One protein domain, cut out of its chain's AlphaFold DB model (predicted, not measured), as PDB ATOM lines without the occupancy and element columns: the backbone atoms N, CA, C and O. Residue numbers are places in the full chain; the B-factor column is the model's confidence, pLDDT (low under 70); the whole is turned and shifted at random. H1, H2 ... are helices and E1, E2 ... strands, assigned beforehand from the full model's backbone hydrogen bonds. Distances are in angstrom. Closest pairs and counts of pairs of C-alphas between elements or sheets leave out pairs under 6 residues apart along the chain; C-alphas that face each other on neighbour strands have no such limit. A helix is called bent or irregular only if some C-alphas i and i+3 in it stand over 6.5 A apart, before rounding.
ATOM      1  N   ASP A  21     159.465 162.088 190.837       92.06
ATOM      2  CA  ASP A  21     158.051 162.437 190.651       92.06
ATOM      3  C   ASP A  21     157.289 161.446 189.755       92.06
ATOM      4  O   ASP A  21     156.067 161.343 189.829       92.06
ATOM      5  N   LEU A  22     158.013 160.693 188.926       92.25
ATOM      6  CA  LEU A  22     157.457 159.722 187.983       92.25
ATOM      7  C   LEU A  22     157.537 158.279 188.494       92.25
ATOM      8  O   LEU A  22     157.045 157.372 187.819       92.25
ATOM      9  N   SER A  23     158.228 158.036 189.608       96.56
ATOM     10  CA  SER A  23     158.524 156.691 190.098       96.56
ATOM     11  C   SER A  23     158.659 156.680 191.624       96.56
ATOM     12  O   SER A  23     159.708 157.075 192.151       96.56
ATOM     13  N   PRO A  24     157.649 156.182 192.364       96.94
ATOM     14  CA  PRO A  24     157.778 155.974 193.803       96.94
ATOM     15  C   PRO A  24     158.908 154.995 194.167       96.94
ATOM     16  O   PRO A  24     159.499 155.136 195.236       96.94
ATOM     17  N   ALA A  25     159.274 154.055 193.286       98.44
ATOM     18  CA  ALA A  25     160.440 153.193 193.488       98.44
ATOM     19  C   ALA A  25     161.756 153.978 193.474       98.44
ATOM     20  O   ALA A  25     162.602 153.797 194.353       98.44
ATOM     21  N   LEU A  26     161.921 154.899 192.521       98.31
ATOM     22  CA  LEU A  26     163.084 155.775 192.481       98.31
ATOM     23  C   LEU A  26     163.116 156.732 193.679       98.31
ATOM     24  O   LEU A  26     164.180 156.913 194.273       98.31
ATOM     25  N   ALA A  27     161.968 157.304 194.055       97.81
ATOM     26  CA  ALA A  27     161.848 158.148 195.242       97.81
ATOM     27  C   ALA A  27     162.267 157.391 196.516       97.81
ATOM     28  O   ALA A  27     163.071 157.908 197.293       97.81
ATOM     29  N   LEU A  28     161.815 156.139 196.687       98.56
ATOM     30  CA  LEU A  28     162.224 155.286 197.805       98.56
ATOM     31  C   LEU A  28     163.741 155.052 197.807       98.56
ATOM     32  O   LEU A  28     164.391 155.261 198.829       98.56
ATOM     33  N   VAL A  29     164.335 154.656 196.675       98.44
ATOM     34  CA  VAL A  29     165.789 154.411 196.573       98.44
ATOM     35  C   VAL A  29     166.609 155.656 196.907       98.44
ATOM     36  O   VAL A  29     167.663 155.553 197.540       98.44
ATOM     37  N   ASN A  30     166.120 156.831 196.518       97.88
ATOM     38  CA  ASN A  30     166.808 158.099 196.723       97.88
ATOM     39  C   ASN A  30     166.581 158.734 198.101       97.88
ATOM     40  O   ASN A  30     167.199 159.768 198.373       97.88
ATOM     41  N   THR A  31     165.787 158.109 198.981       97.38
ATOM     42  CA  THR A  31     165.804 158.443 200.418       97.38
ATOM     43  C   THR A  31     167.190 158.227 201.020       97.38
ATOM     44  O   THR A  31     167.592 158.961 201.912       97.38
ATOM     45  N   ARG A  32     167.977 157.285 200.478       95.69
ATOM     46  CA  ARG A  32     169.401 157.159 200.789       95.69
ATOM     47  C   ARG A  32     170.200 158.149 199.952       95.69
ATOM     48  O   ARG A  32     170.225 158.075 198.720       95.69
ATOM     49  N   HIS A  33     170.932 159.033 200.613       92.69
ATOM     50  CA  HIS A  33     171.815 159.985 199.955       92.69
ATOM     51  C   HIS A  33     173.189 160.032 200.620       92.69
ATOM     52  O   HIS A  33     173.465 159.357 201.603       92.69
ATOM     53  N   ARG A  34     174.108 160.793 200.017       89.00
ATOM     54  CA  ARG A  34     175.501 160.882 200.479       89.00
ATOM     55  C   ARG A  34     175.594 161.315 201.944       89.00
ATOM     56  O   ARG A  34     176.443 160.824 202.673       89.00
ATOM     57  N   ASP A  35     174.745 162.266 202.311       88.38
ATOM     58  CA  ASP A  35     174.840 163.001 203.569       88.38
ATOM     59  C   ASP A  35     173.818 162.513 204.619       88.38
ATOM     60  O   ASP A  35     173.671 163.155 205.652       88.38
ATOM     61  N   GLY A  36     173.092 161.415 204.362       92.25
ATOM     62  CA  GLY A  36     172.048 160.940 205.273       92.25
ATOM     63  C   GLY A  36     171.030 159.976 204.663       92.25
ATOM     64  O   GLY A  36     171.229 159.406 203.584       92.25
ATOM     65  N   ASP A  37     169.948 159.791 205.413       95.25
ATOM     66  CA  ASP A  37     168.844 158.891 205.108       95.25
ATOM     67  C   ASP A  37     167.507 159.559 205.476       95.25
ATOM     68  O   ASP A  37     167.231 159.806 206.649       95.25
ATOM     69  N   ASP A  38     166.690 159.842 204.464       96.12
ATOM     70  CA  ASP A  38     165.381 160.490 204.589       96.12
ATOM     71  C   ASP A  38     164.220 159.477 204.713       96.12
ATOM     72  O   ASP A  38     163.051 159.865 204.632       96.12
ATOM     73  N   LEU A  39     164.499 158.177 204.887       97.00
ATOM     74  CA  LEU A  39     163.465 157.135 204.920       97.00
ATOM     75  C   LEU A  39     162.385 157.371 205.993       97.00
ATOM     76  O   LEU A  39     161.212 157.259 205.635       97.00
ATOM     77  N   PRO A  40     162.696 157.757 207.249       96.62
ATOM     78  CA  PRO A  40     161.659 158.038 208.246       96.62
ATOM     79  C   PRO A  40     160.695 159.153 207.812       96.62
ATOM     80  O   PRO A  40     159.477 158.991 207.870       96.62
ATOM     81  N   SER A  41     161.229 160.261 207.289       95.62
ATOM     82  CA  SER A  41     160.420 161.374 206.774       95.62
ATOM     83  C   SER A  41     159.583 160.955 205.565       95.62
ATOM     84  O   SER A  41     158.421 161.337 205.448       95.62
ATOM     85  N   TRP A  42     160.143 160.132 204.678       95.94
ATOM     86  CA  TRP A  42     159.419 159.599 203.528       95.94
ATOM     87  C   TRP A  42     158.269 158.672 203.952       95.94
ATOM     88  O   TRP A  42     157.183 158.765 203.387       95.94
ATOM     89  N   LEU A  43     158.455 157.831 204.978       97.31
ATOM     90  CA  LEU A  43     157.383 156.992 205.534       97.31
ATOM     91  C   LEU A  43     156.248 157.835 206.120       97.31
ATOM     92  O   LEU A  43     155.076 157.544 205.861       97.31
ATOM     93  N   ALA A  44     156.590 158.906 206.839       96.38
ATOM     94  CA  ALA A  44     155.615 159.860 207.352       96.38
ATOM     95  C   ALA A  44     154.834 160.548 206.215       96.38
ATOM     96  O   ALA A  44     153.604 160.602 206.278       96.38
ATOM     97  N   ASP A  45     155.512 160.973 205.139       95.25
ATOM     98  CA  ASP A  45     154.879 161.527 203.927       95.25
ATOM     99  C   ASP A  45     153.927 160.503 203.267       95.25
ATOM    100  O   ASP A  45     152.868 160.865 202.756       95.25
ATOM    101  N   GLN A  46     154.256 159.204 203.324       95.25
ATOM    102  CA  GLN A  46     153.381 158.112 202.873       95.25
ATOM    103  C   GLN A  46     152.300 157.729 203.893       95.25
ATOM    104  O   GLN A  46     151.492 156.829 203.633       95.25
ATOM    105  N   THR A  47     152.227 158.413 205.039       97.06
ATOM    106  CA  THR A  47     151.315 158.127 206.158       97.06
ATOM    107  C   THR A  47     151.391 156.660 206.608       97.06
ATOM    108  O   THR A  47     150.366 155.985 206.781       97.06
ATOM    109  N   LEU A  48     152.626 156.166 206.730       97.19
ATOM    110  CA  LEU A  48     153.005 154.850 207.241       97.19
ATOM    111  C   LEU A  48     153.596 154.986 208.649       97.19
ATOM    112  O   LEU A  48     154.197 156.004 208.977       97.19
ATOM    113  N   ALA A  49     153.401 153.964 209.482       96.19
ATOM    114  CA  ALA A  49     153.919 153.953 210.846       96.19
ATOM    115  C   ALA A  49     155.430 153.674 210.876       96.19
ATOM    116  O   ALA A  49     155.935 152.911 210.050       96.19
ATOM    117  N   ASP A  50     156.122 154.194 211.891       95.06
ATOM    118  CA  ASP A  50     157.557 153.955 212.110       95.06
ATOM    119  C   ASP A  50     157.904 152.462 212.243       95.06
ATOM    120  O   ASP A  50     159.002 152.042 211.883       95.06
ATOM    121  N   SER A  51     156.954 151.629 212.689       97.31
ATOM    122  CA  SER A  51     157.113 150.169 212.757       97.31
ATOM    123  C   SER A  51     157.349 149.510 211.394       97.31
ATOM    124  O   SER A  51     157.819 148.378 211.337       97.31
ATOM    125  N   GLU A  52     157.042 150.199 210.291       98.12
ATOM    126  CA  GLU A  52     157.276 149.706 208.932       98.12
ATOM    127  C   GLU A  52     158.678 150.038 208.404       98.12
ATOM    128  O   GLU A  52     159.010 149.643 207.286       98.12
ATOM    129  N   HIS A  53     159.520 150.730 209.184       98.31
ATOM    130  CA  HIS A  53     160.861 151.145 208.764       98.31
ATOM    131  C   HIS A  53     161.661 149.990 208.153       98.31
ATOM    132  O   HIS A  53     162.053 150.058 206.988       98.31
ATOM    133  N   ASP A  54     161.810 148.887 208.882       98.50
ATOM    134  CA  ASP A  54     162.580 147.730 208.429       98.50
ATOM    135  C   ASP A  54     162.056 147.134 207.112       98.50
ATOM    136  O   ASP A  54     162.834 146.661 206.280       98.50
ATOM    137  N   ARG A  55     160.734 147.159 206.894       98.19
ATOM    138  CA  ARG A  55     160.115 146.666 205.655       98.19
ATOM    139  C   ARG A  55     160.545 147.515 204.467       98.19
ATOM    140  O   ARG A  55     160.963 146.972 203.445       98.19
ATOM    141  N   PHE A  56     160.451 148.835 204.598       98.69
ATOM    142  CA  PHE A  56     160.782 149.747 203.507       98.69
ATOM    143  C   PHE A  56     162.285 149.933 203.329       98.69
ATOM    144  O   PHE A  56     162.724 150.126 202.200       98.69
ATOM    145  N   GLN A  57     163.085 149.781 204.387       98.69
ATOM    146  CA  GLN A  57     164.536 149.716 204.268       98.69
ATOM    147  C   GLN A  57     164.950 148.486 203.453       98.69
ATOM    148  O   GLN A  57     165.726 148.623 202.510       98.69
ATOM    149  N   ARG A  58     164.395 147.300 203.745       98.62
ATOM    150  CA  ARG A  58     164.657 146.088 202.947       98.62
ATOM    151  C   ARG A  58     164.232 146.258 201.491       98.62
ATOM    152  O   ARG A  58     165.046 146.047 200.596       98.62
ATOM    153  N   LEU A  59     163.002 146.721 201.250       98.81
ATOM    154  CA  LEU A  59     162.517 146.979 199.891       98.81
ATOM    155  C   LEU A  59     163.414 147.980 199.148       98.81
ATOM    156  O   LEU A  59     163.717 147.783 197.973       98.81
ATOM    157  N   ARG A  60     163.878 149.031 199.831       98.81
ATOM    158  CA  ARG A  60     164.797 150.015 199.260       98.81
ATOM    159  C   ARG A  60     166.098 149.374 198.791       98.81
ATOM    160  O   ARG A  60     166.532 149.672 197.683       98.81
ATOM    161  N   GLU A  61     166.721 148.526 199.607       98.75
ATOM    162  CA  GLU A  61     167.981 147.875 199.231       98.75
ATOM    163  C   GLU A  61     167.784 146.881 198.074       98.75
ATOM    164  O   GLU A  61     168.597 146.873 197.150       98.75
ATOM    165  N   VAL A  62     166.670 146.138 198.051       98.81
ATOM    166  CA  VAL A  62     166.298 145.249 196.933       98.81
ATOM    167  C   VAL A  62     166.128 146.036 195.633       98.81
ATOM    168  O   VAL A  62     166.804 145.760 194.644       98.81
ATOM    169  N   VAL A  63     165.277 147.065 195.625       98.88
ATOM    170  CA  VAL A  63     165.030 147.883 194.423       98.88
ATOM    171  C   VAL A  63     166.315 148.572 193.967       98.88
ATOM    172  O   VAL A  63     166.598 148.646 192.770       98.88
ATOM    173  N   ARG A  64     167.133 149.047 194.913       98.69
ATOM    174  CA  ARG A  64     168.426 149.658 194.615       98.69
ATOM    175  C   ARG A  64     169.379 148.672 193.942       98.69
ATOM    176  O   ARG A  64     170.021 149.061 192.970       98.69
ATOM    177  N   GLU A  65     169.478 147.435 194.424       98.81
ATOM    178  CA  GLU A  65     170.308 146.389 193.814       98.81
ATOM    179  C   GLU A  65     169.923 146.172 192.347       98.81
ATOM    180  O   GLU A  65     170.794 146.241 191.474       98.81
ATOM    181  N   LEU A  66     168.624 146.025 192.073       98.88
ATOM    182  CA  LEU A  66     168.094 145.803 190.728       98.88
ATOM    183  C   LEU A  66     168.339 147.004 189.805       98.88
ATOM    184  O   LEU A  66     168.739 146.851 188.648       98.88
ATOM    185  N   PHE A  67     168.139 148.219 190.317       98.75
ATOM    186  CA  PHE A  67     168.392 149.451 189.569       98.75
ATOM    187  C   PHE A  67     169.876 149.598 189.229       98.75
ATOM    188  O   PHE A  67     170.216 149.895 188.083       98.75
ATOM    189  N   LEU A  68     170.770 149.340 190.188       98.62
ATOM    190  CA  LEU A  68     172.212 149.355 189.945       98.62
ATOM    191  C   LEU A  68     172.598 148.300 188.907       98.62
ATOM    192  O   LEU A  68     173.270 148.648 187.937       98.62
ATOM    193  N   ALA A  69     172.078 147.074 189.034       98.62
ATOM    194  CA  ALA A  69     172.310 146.000 188.075       98.62
ATOM    195  C   ALA A  69     171.965 146.423 186.642       98.62
ATOM    196  O   ALA A  69     172.768 146.254 185.720       98.62
ATOM    197  N   ARG A  70     170.807 147.076 186.472       98.25
ATOM    198  CA  ARG A  70     170.356 147.602 185.180       98.25
ATOM    199  C   ARG A  70     171.271 148.692 184.627       98.25
ATOM    200  O   ARG A  70     171.523 148.693 183.422       98.25
ATOM    201  N   THR A  71     171.748 149.608 185.473       97.88
ATOM    202  CA  THR A  71     172.659 150.691 185.048       97.88
ATOM    203  C   THR A  71     174.066 150.201 184.719       97.88
ATOM    204  O   THR A  71     174.736 150.781 183.870       97.88
ATOM    205  N   GLU A  72     174.504 149.126 185.369       97.75
ATOM    206  CA  GLU A  72     175.826 148.516 185.204       97.75
ATOM    207  C   GLU A  72     175.831 147.423 184.129       97.75
ATOM    208  O   GLU A  72     176.879 146.864 183.823       97.75
ATOM    209  N   SER A  73     174.671 147.129 183.528       97.25
ATOM    210  CA  SER A  73     174.487 146.044 182.552       97.25
ATOM    211  C   SER A  73     174.963 144.682 183.074       97.25
ATOM    212  O   SER A  73     175.527 143.882 182.328       97.25
ATOM    213  N   ARG A  74     174.727 144.416 184.363       97.88
ATOM    214  CA  ARG A  74     175.037 143.141 185.023       97.88
ATOM    215  C   ARG A  74     173.762 142.381 185.373       97.88
ATOM    216  O   ARG A  74     172.684 142.963 185.482       97.88
ATOM    217  N   GLN A  75     173.902 141.081 185.611       97.38
ATOM    218  CA  GLN A  75     172.820 140.292 186.186       97.38
ATOM    219  C   GLN A  75     172.577 140.728 187.649       97.38
ATOM    220  O   GLN A  75     173.552 140.934 188.385       97.38
ATOM    221  N   PRO A  76     171.312 140.913 188.071       98.06
ATOM    222  CA  PRO A  76     170.993 141.195 189.465       98.06
ATOM    223  C   PRO A  76     171.231 139.978 190.360       98.06
ATOM    224  O   PRO A  76     171.305 138.838 189.889       98.06
ATOM    225  N   ALA A  77     171.310 140.220 191.665       98.12
ATOM    226  CA  ALA A  77     171.348 139.150 192.649       98.12
ATOM    227  C   ALA A  77     170.049 138.315 192.580       98.12
ATOM    228  O   ALA A  77     168.957 138.885 192.639       98.12
ATOM    229  N   PRO A  78     170.120 136.969 192.515       98.25
ATOM    230  CA  PRO A  78     168.920 136.129 192.508       98.25
ATOM    231  C   PRO A  78     168.012 136.345 193.727       98.25
ATOM    232  O   PRO A  78     166.792 136.271 193.605       98.25
ATOM    233  N   SER A  79     168.594 136.661 194.890       98.31
ATOM    234  CA  SER A  79     167.837 136.989 196.102       98.31
ATOM    235  C   SER A  79     167.019 138.270 195.950       98.31
ATOM    236  O   SER A  79     165.867 138.289 196.358       98.31
ATOM    237  N   ALA A  80     167.555 139.305 195.295       98.44
ATOM    238  CA  ALA A  80     166.829 140.553 195.072       98.44
ATOM    239  C   ALA A  80     165.606 140.347 194.163       98.44
ATOM    240  O   ALA A  80     164.549 140.919 194.419       98.44
ATOM    241  N   LEU A  81     165.718 139.486 193.143       98.12
ATOM    242  CA  LEU A  81     164.568 139.089 192.321       98.12
ATOM    243  C   LEU A  81     163.506 138.365 193.160       98.12
ATOM    244  O   LEU A  81     162.340 138.748 193.131       98.12
ATOM    245  N   SER A  82     163.916 137.364 193.947       98.25
ATOM    246  CA  SER A  82     162.994 136.605 194.802       98.25
ATOM    247  C   SER A  82     162.294 137.491 195.833       98.25
ATOM    248  O   SER A  82     161.085 137.379 196.010       98.25
ATOM    249  N   GLU A  83     163.032 138.384 196.495       98.44
ATOM    250  CA  GLU A  83     162.486 139.290 197.507       98.44
ATOM    251  C   GLU A  83     161.511 140.308 196.902       98.44
ATOM    252  O   GLU A  83     160.475 140.597 197.505       98.44
ATOM    253  N   LEU A  84     161.794 140.830 195.702       98.44
ATOM    254  CA  LEU A  84     160.858 141.707 194.996       98.44
ATOM    255  C   LEU A  84     159.546 140.973 194.681       98.44
ATOM    256  O   LEU A  84     158.459 141.507 194.923       98.44
ATOM    257  N   ASP A  85     159.650 139.739 194.188       97.81
ATOM    258  CA  ASP A  85     158.494 138.898 193.891       97.81
ATOM    259  C   ASP A  85     157.698 138.550 195.162       97.81
ATOM    260  O   ASP A  85     156.465 138.521 195.133       97.81
ATOM    261  N   ASP A  86     158.371 138.320 196.292       98.06
ATOM    262  CA  ASP A  86     157.718 138.088 197.583       98.06
ATOM    263  C   ASP A  86     156.934 139.316 198.050       98.06
ATOM    264  O   ASP A  86     155.788 139.182 198.483       98.06
ATOM    265  N   VAL A  87     157.486 140.523 197.895       97.75
ATOM    266  CA  VAL A  87     156.772 141.770 198.215       97.75
ATOM    267  C   VAL A  87     155.488 141.903 197.390       97.75
ATOM    268  O   VAL A  87     154.444 142.268 197.937       97.75
ATOM    269  N   LEU A  88     155.531 141.560 196.101       96.50
ATOM    270  CA  LEU A  88     154.348 141.565 195.231       96.50
ATOM    271  C   LEU A  88     153.308 140.515 195.645       96.50
ATOM    272  O   LEU A  88     152.106 140.778 195.579       96.50
ATOM    273  N   ARG A  89     153.754 139.339 196.104       96.81
ATOM    274  CA  ARG A  89     152.874 138.255 196.568       96.81
ATOM    275  C   ARG A  89     152.121 138.587 197.856       96.81
ATOM    276  O   ARG A  89     151.019 138.077 198.034       96.81
ATOM    277  N   VAL A  90     152.677 139.420 198.740       96.44
ATOM    278  CA  VAL A  90     152.039 139.767 200.028       96.44
ATOM    279  C   VAL A  90     150.748 140.569 199.836       96.44
ATOM    280  O   VAL A  90     149.773 140.347 200.551       96.44
ATOM    281  N   ALA A  91     150.714 141.478 198.861       95.31
ATOM    282  CA  ALA A  91     149.518 142.252 198.536       95.31
ATOM    283  C   ALA A  91     149.244 142.222 197.027       95.31
ATOM    284  O   ALA A  91     149.521 143.199 196.330       95.31
ATOM    285  N   PRO A  92     148.667 141.124 196.504       93.00
ATOM    286  CA  PRO A  92     148.338 141.024 195.093       93.00
ATOM    287  C   PRO A  92     147.315 142.093 194.703       93.00
ATOM    288  O   PRO A  92     146.274 142.272 195.352       93.00
ATOM    289  N   GLY A  93     147.612 142.798 193.619       92.06
ATOM    290  CA  GLY A  93     146.735 143.793 193.025       92.06
ATOM    291  C   GLY A  93     146.586 143.560 191.534       92.06
ATOM    292  O   GLY A  93     147.483 143.035 190.877       92.06
ATOM    293  N   THR A  94     145.453 143.980 190.990       93.94
ATOM    294  CA  THR A  94     145.246 144.064 189.542       93.94
ATOM    295  C   THR A  94     145.214 145.531 189.124       93.94
ATOM    296  O   THR A  94     144.535 146.320 189.797       93.94
ATOM    297  N   PRO A  95     145.897 145.921 188.033       92.31
ATOM    298  CA  PRO A  95     145.755 147.264 187.496       92.31
ATOM    299  C   PRO A  95     144.305 147.480 187.054       92.31
ATOM    300  O   PRO A  95     143.692 146.614 186.432       92.31
ATOM    301  N   ALA A  96     143.760 148.642 187.379       93.94
ATOM    302  CA  ALA A  96     142.434 149.069 186.977       93.94
ATOM    303  C   ALA A  96     142.514 150.453 186.335       93.94
ATOM    304  O   ALA A  96     143.303 151.303 186.748       93.94
ATOM    305  N   LEU A  97     141.686 150.670 185.316       95.81
ATOM    306  CA  LEU A  97     141.464 151.992 184.748       95.81
ATOM    307  C   LEU A  97     140.357 152.681 185.541       95.81
ATOM    308  O   LEU A  97     139.244 152.153 185.634       95.81
ATOM    309  N   THR A  98     140.660 153.859 186.070       95.38
ATOM    310  CA  THR A  98     139.675 154.748 186.678       95.38
ATOM    311  C   THR A  98     139.376 155.869 185.691       95.38
ATOM    312  O   THR A  98     140.266 156.586 185.232       95.38
ATOM    313  N   TRP A  99     138.102 155.974 185.310       95.38
ATOM    314  CA  TRP A  99     137.637 156.949 184.330       95.38
ATOM    315  C   TRP A  99     137.260 158.260 185.034       95.38
ATOM    316  O   TRP A  99     136.115 158.452 185.440       95.38
ATOM    317  N   ALA A 100     138.263 159.120 185.225       93.88
ATOM    318  CA  ALA A 100     138.158 160.484 185.748       93.88
ATOM    319  C   ALA A 100     138.680 161.494 184.702       93.88
ATOM    320  O   ALA A 100     138.946 161.111 183.565       93.88
ATOM    321  N   GLU A 101     138.824 162.771 185.068       93.06
ATOM    322  CA  GLU A 101     139.408 163.801 184.197       93.06
ATOM    323  C   GLU A 101     140.738 164.311 184.792       93.06
ATOM    324  O   GLU A 101     140.706 165.081 185.758       93.06
ATOM    325  N   PRO A 102     141.908 163.895 184.262       92.69
ATOM    326  CA  PRO A 102     142.109 162.900 183.199       92.69
ATOM    327  C   PRO A 102     141.950 161.444 183.701       92.69
ATOM    328  O   PRO A 102     142.068 161.203 184.904       92.69
ATOM    329  N   PRO A 103     141.744 160.449 182.812       95.50
ATOM    330  CA  PRO A 103     141.737 159.042 183.203       95.50
ATOM    331  C   PRO A 103     143.104 158.600 183.726       95.50
ATOM    332  O   PRO A 103     144.143 158.958 183.164       95.50
ATOM    333  N   HIS A 104     143.117 157.763 184.762       91.06
ATOM    334  CA  HIS A 104     144.355 157.305 185.387       91.06
ATOM    335  C   HIS A 104     144.295 155.838 185.802       91.06
ATOM    336  O   HIS A 104     143.236 155.222 185.940       91.06
ATOM    337  N   ARG A 105     145.484 155.256 185.973       91.25
ATOM    338  CA  ARG A 105     145.652 153.903 186.496       91.25
ATOM    339  C   ARG A 105     145.539 153.921 188.014       91.25
ATOM    340  O   ARG A 105     146.205 154.710 188.677       91.25
ATOM    341  N   GLU A 106     144.809 152.955 188.547       92.88
ATOM    342  CA  GLU A 106     144.777 152.631 189.968       92.88
ATOM    343  C   GLU A 106     145.023 151.138 190.182       92.88
ATOM    344  O   GLU A 106     144.994 150.330 189.251       92.88
ATOM    345  N   TRP A 107     145.266 150.759 191.431       93.81
ATOM    346  CA  TRP A 107     145.371 149.363 191.826       93.81
ATOM    347  C   TRP A 107     144.121 148.929 192.581       93.81
ATOM    348  O   TRP A 107     143.742 149.543 193.580       93.81
ATOM    349  N   ARG A 108     143.513 147.826 192.138       94.56
ATOM    350  CA  ARG A 108     142.500 147.102 192.912       94.56
ATOM    351  C   ARG A 108     143.183 145.968 193.652       94.56
ATOM    352  O   ARG A 108     143.614 144.992 193.042       94.56
ATOM    353  N   TRP A 109     143.309 146.134 194.958       94.88
ATOM    354  CA  TRP A 109     144.004 145.196 195.830       94.88
ATOM    355  C   TRP A 109     143.051 144.128 196.350       94.88
ATOM    356  O   TRP A 109     141.927 144.442 196.741       94.88
ATOM    357  N   LEU A 110     143.515 142.880 196.399       92.44
ATOM    358  CA  LEU A 110     142.733 141.762 196.935       92.44
ATOM    359  C   LEU A 110     142.794 141.673 198.469       92.44
ATOM    360  O   LEU A 110     142.008 140.951 199.078       92.44
ATOM    361  N   GLY A 111     143.717 142.400 199.100       93.00
ATOM    362  CA  GLY A 111     143.922 142.392 200.544       93.00
ATOM    363  C   GLY A 111     145.157 143.187 200.966       93.00
ATOM    364  O   GLY A 111     145.571 144.128 200.283       93.00
ATOM    365  N   GLY A 112     145.725 142.804 202.108       94.94
ATOM    366  CA  GLY A 112     146.918 143.414 202.689       94.94
ATOM    367  C   GLY A 112     146.625 144.657 203.528       94.94
ATOM    368  O   GLY A 112     145.581 145.301 203.418       94.94
ATOM    369  N   THR A 113     147.561 145.006 204.392       97.19
ATOM    370  CA  THR A 113     147.607 146.285 205.099       97.19
ATOM    371  C   THR A 113     147.973 147.418 204.138       97.19
ATOM    372  O   THR A 113     148.405 147.203 203.004       97.19
ATOM    373  N   LYS A 114     147.825 148.668 204.584       96.44
ATOM    374  CA  LYS A 114     148.276 149.828 203.803       96.44
ATOM    375  C   LYS A 114     149.767 149.739 203.458       96.44
ATOM    376  O   LYS A 114     150.121 149.974 202.311       96.44
ATOM    377  N   ALA A 115     150.603 149.364 204.425       98.19
ATOM    378  CA  ALA A 115     152.044 149.233 204.238       98.19
ATOM    379  C   ALA A 115     152.397 148.187 203.176       98.19
ATOM    380  O   ALA A 115     153.211 148.450 202.295       98.19
ATOM    381  N   GLU A 116     151.734 147.032 203.210       98.19
ATOM    382  CA  GLU A 116     151.946 145.957 202.238       98.19
ATOM    383  C   GLU A 116     151.513 146.358 200.830       98.19
ATOM    384  O   GLU A 116     152.257 146.138 199.880       98.19
ATOM    385  N   ARG A 117     150.360 147.023 200.689       97.94
ATOM    386  CA  ARG A 117     149.916 147.551 199.392       97.94
ATOM    387  C   ARG A 117     150.852 148.626 198.850       97.94
ATOM    388  O   ARG A 117     151.148 148.621 197.661       97.94
ATOM    389  N   THR A 118     151.344 149.529 199.700       97.69
ATOM    390  CA  THR A 118     152.330 150.542 199.292       97.69
ATOM    391  C   THR A 118     153.640 149.885 198.850       97.69
ATOM    392  O   THR A 118     154.187 150.257 197.814       97.69
ATOM    393  N   ALA A 119     154.116 148.872 199.580       98.38
ATOM    394  CA  ALA A 119     155.303 148.105 199.208       98.38
ATOM    395  C   ALA A 119     155.119 147.375 197.863       98.38
ATOM    396  O   ALA A 119     155.979 147.480 196.991       98.38
ATOM    397  N   ALA A 120     153.976 146.713 197.654       98.00
ATOM    398  CA  ALA A 120     153.646 146.050 196.392       98.00
ATOM    399  C   ALA A 120     153.529 147.043 195.222       98.00
ATOM    400  O   ALA A 120     154.036 146.778 194.133       98.00
ATOM    401  N   ALA A 121     152.930 148.219 195.442       97.31
ATOM    402  CA  ALA A 121     152.846 149.269 194.428       97.31
ATOM    403  C   ALA A 121     154.234 149.769 193.998       97.31
ATOM    404  O   ALA A 121     154.474 149.974 192.810       97.31
ATOM    405  N   ILE A 122     155.154 149.929 194.953       98.12
ATOM    406  CA  ILE A 122     156.546 150.316 194.693       98.12
ATOM    407  C   ILE A 122     157.306 149.210 193.972       98.12
ATOM    408  O   ILE A 122     158.026 149.497 193.019       98.12
ATOM    409  N   ALA A 123     157.137 147.955 194.385       98.44
ATOM    410  CA  ALA A 123     157.758 146.826 193.707       98.44
ATOM    411  C   ALA A 123     157.293 146.728 192.243       98.44
ATOM    412  O   ALA A 123     158.109 146.526 191.345       98.44
ATOM    413  N   ALA A 124     156.006 146.963 191.978       97.62
ATOM    414  CA  ALA A 124     155.479 146.987 190.619       97.62
ATOM    415  C   ALA A 124     156.007 148.183 189.805       97.62
ATOM    416  O   ALA A 124     156.403 148.007 188.656       97.62
ATOM    417  N   ASP A 125     156.087 149.384 190.394       97.94
ATOM    418  CA  ASP A 125     156.717 150.536 189.730       97.94
ATOM    419  C   ASP A 125     158.211 150.294 189.445       97.94
ATOM    420  O   ASP A 125     158.708 150.710 188.399       97.94
ATOM    421  N   ALA A 126     158.927 149.567 190.310       98.56
ATOM    422  CA  ALA A 126     160.312 149.174 190.055       98.56
ATOM    423  C   ALA A 126     160.427 148.287 188.803       98.56
ATOM    424  O   ALA A 126     161.317 148.513 187.979       98.56
ATOM    425  N   ILE A 127     159.505 147.334 188.616       98.31
ATOM    426  CA  ILE A 127     159.418 146.525 187.388       98.31
ATOM    427  C   ILE A 127     159.159 147.426 186.175       98.31
ATOM    428  O   ILE A 127     159.862 147.308 185.169       98.31
ATOM    429  N   ASP A 128     158.216 148.367 186.273       97.12
ATOM    430  CA  ASP A 128     157.905 149.312 185.191       97.12
ATOM    431  C   ASP A 128     159.124 150.191 184.843       97.12
ATOM    432  O   ASP A 128     159.411 150.452 183.672       97.12
ATOM    433  N   VAL A 129     159.900 150.639 185.839       98.06
ATOM    434  CA  VAL A 129     161.167 151.351 185.604       98.06
ATOM    435  C   VAL A 129     162.162 150.467 184.859       98.06
ATOM    436  O   VAL A 129     162.707 150.897 183.844       98.06
ATOM    437  N   LEU A 130     162.405 149.246 185.336       98.25
ATOM    438  CA  LEU A 130     163.421 148.346 184.781       98.25
ATOM    439  C   LEU A 130     163.110 147.927 183.339       98.25
ATOM    440  O   LEU A 130     164.027 147.828 182.517       98.25
ATOM    441  N   THR A 131     161.830 147.711 183.037       97.12
ATOM    442  CA  THR A 131     161.361 147.176 181.754       97.12
ATOM    443  C   THR A 131     161.045 148.263 180.730       97.12
ATOM    444  O   THR A 131     161.469 148.144 179.583       97.12
ATOM    445  N   ALA A 132     160.366 149.346 181.122       95.31
ATOM    446  CA  ALA A 132     159.920 150.384 180.189       95.31
ATOM    447  C   ALA A 132     160.835 151.618 180.162       95.31
ATOM    448  O   ALA A 132     160.888 152.332 179.163       95.31
ATOM    449  N   ARG A 133     161.557 151.896 181.255       95.06
ATOM    450  CA  ARG A 133     162.375 153.117 181.416       95.06
ATOM    451  C   ARG A 133     163.851 152.818 181.699       95.06
ATOM    452  O   ARG A 133     164.613 153.731 182.018       95.06
ATOM    453  N   GLY A 134     164.275 151.563 181.542       94.25
ATOM    454  CA  GLY A 134     165.595 151.099 181.968       94.25
ATOM    455  C   GLY A 134     166.762 151.794 181.262       94.25
ATOM    456  O   GLY A 134     167.816 151.962 181.864       94.25
ATOM    457  N   GLU A 135     166.581 152.256 180.021       94.25
ATOM    458  CA  GLU A 135     167.605 153.028 179.295       94.25
ATOM    459  C   GLU A 135     167.757 154.469 179.802       94.25
ATOM    460  O   GLU A 135     168.826 155.071 179.690       94.25
ATOM    461  N   ALA A 136     166.687 155.037 180.365       95.31
ATOM    462  CA  ALA A 136     166.722 156.361 180.971       95.31
ATOM    463  C   ALA A 136     167.302 156.321 182.392       95.31
ATOM    464  O   ALA A 136     167.747 157.357 182.889       95.31
ATOM    465  N   LEU A 137     167.306 155.155 183.043       97.50
ATOM    466  CA  LEU A 137     167.842 154.976 184.385       97.50
ATOM    467  C   LEU A 137     169.363 155.151 184.394       97.50
ATOM    468  O   LEU A 137     170.091 154.554 183.603       97.50
TER     469      LEU A 137
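AT A GLANCE: This is residues 21 to 137 of the 178 residues of the protein "Conserved protein containing a Zn-ribbon-like motif, possibly RNA-binding" of Amycolatopsis marina (UniProt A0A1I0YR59). Two long helices, H3 and H5, run side by side the same way, with the short helix H1 crossing them on one side and H4 crossing them on the other. H2 packs on the first part of H3, and beyond H5 the strands E1 and E2 make a small hairpin at the side of the helical body. The printed part has 117 residues, with five named helices and two named strands in the order H1 H2 H3 H4 E1 E2 H5; the sheet, E1 - E2, is antiparallel and the class is mostly helix. The whole is compact, with a radius of gyration of the C-alphas of 14.4 A and spans of 39 by 32 by 27 A.

IN THESE COORDINATES: Start at Asp 21 and find C-alpha 24 at (157.778, 155.974, 193.803), where H1 begins; it ends at residue 29. In the link after it, residues 32 to 33 pair with residues 36 to 37, antiparallel. H2 is residues 39 to 45. Look next at C-alpha 50, at (157.557, 153.955, 212.110): from there H3 runs 33.0 A to residue 72. It is irregular, with C-alphas 51 and 54 7.4 A apart, and has a kink of 26 degrees near residue 57. H4, residues 78 to 90, is 18.8 A long. E1 is residues 93 to 98 and E2 residues 104 to 109. H5 runs 26.3 A from residue 114 to C-alpha 132 at (159.920, 150.384, 180.189).

HOW THE PARTS SIT: Begin at the hub, H3, which touches H1, H2, H4 and H5. H3 and H5 touch at a shallow tilt of 6 degrees, the same way, with the C-alphas of Val 63 and Ala 126 closest at 6.6 A. The helix packing is mostly crossed. H4 touches H3 at a steep tilt of 45 degrees, opposite ways, with the C-alphas of Ala 80 and Val 62 closest at 5.1 A; H3 touches H4 with its residues 59 to 66 alone. H4 also touches H5, through residues 116 to 124 of H5 alone, with C-alphas 88 and 120 closest at 4.7 A. H1 is about perpendicular to H5, at 90 degrees, and touches its residues 122 to 126 alone; the closest C-alphas, 25 and 122, are 5.0 A apart. H1 and H4 are apart. In the hairpin of E1 and E2, look for N 96 and O 106 at 2.8 A and N 94 and O 108 at 2.9 A. Every O i to N i+4 pair is within hydrogen-bond range in H1, H2, H4 and H5, and 17 of 19 in H3.

THE WHOLE: The two C-alphas farthest apart, those of Asp 35 and Trp 99, are 42.3 A apart. The printed part has no cut, and no link is long. The mean pLDDT of the printed part is 96.5, and no printed residue is under 70.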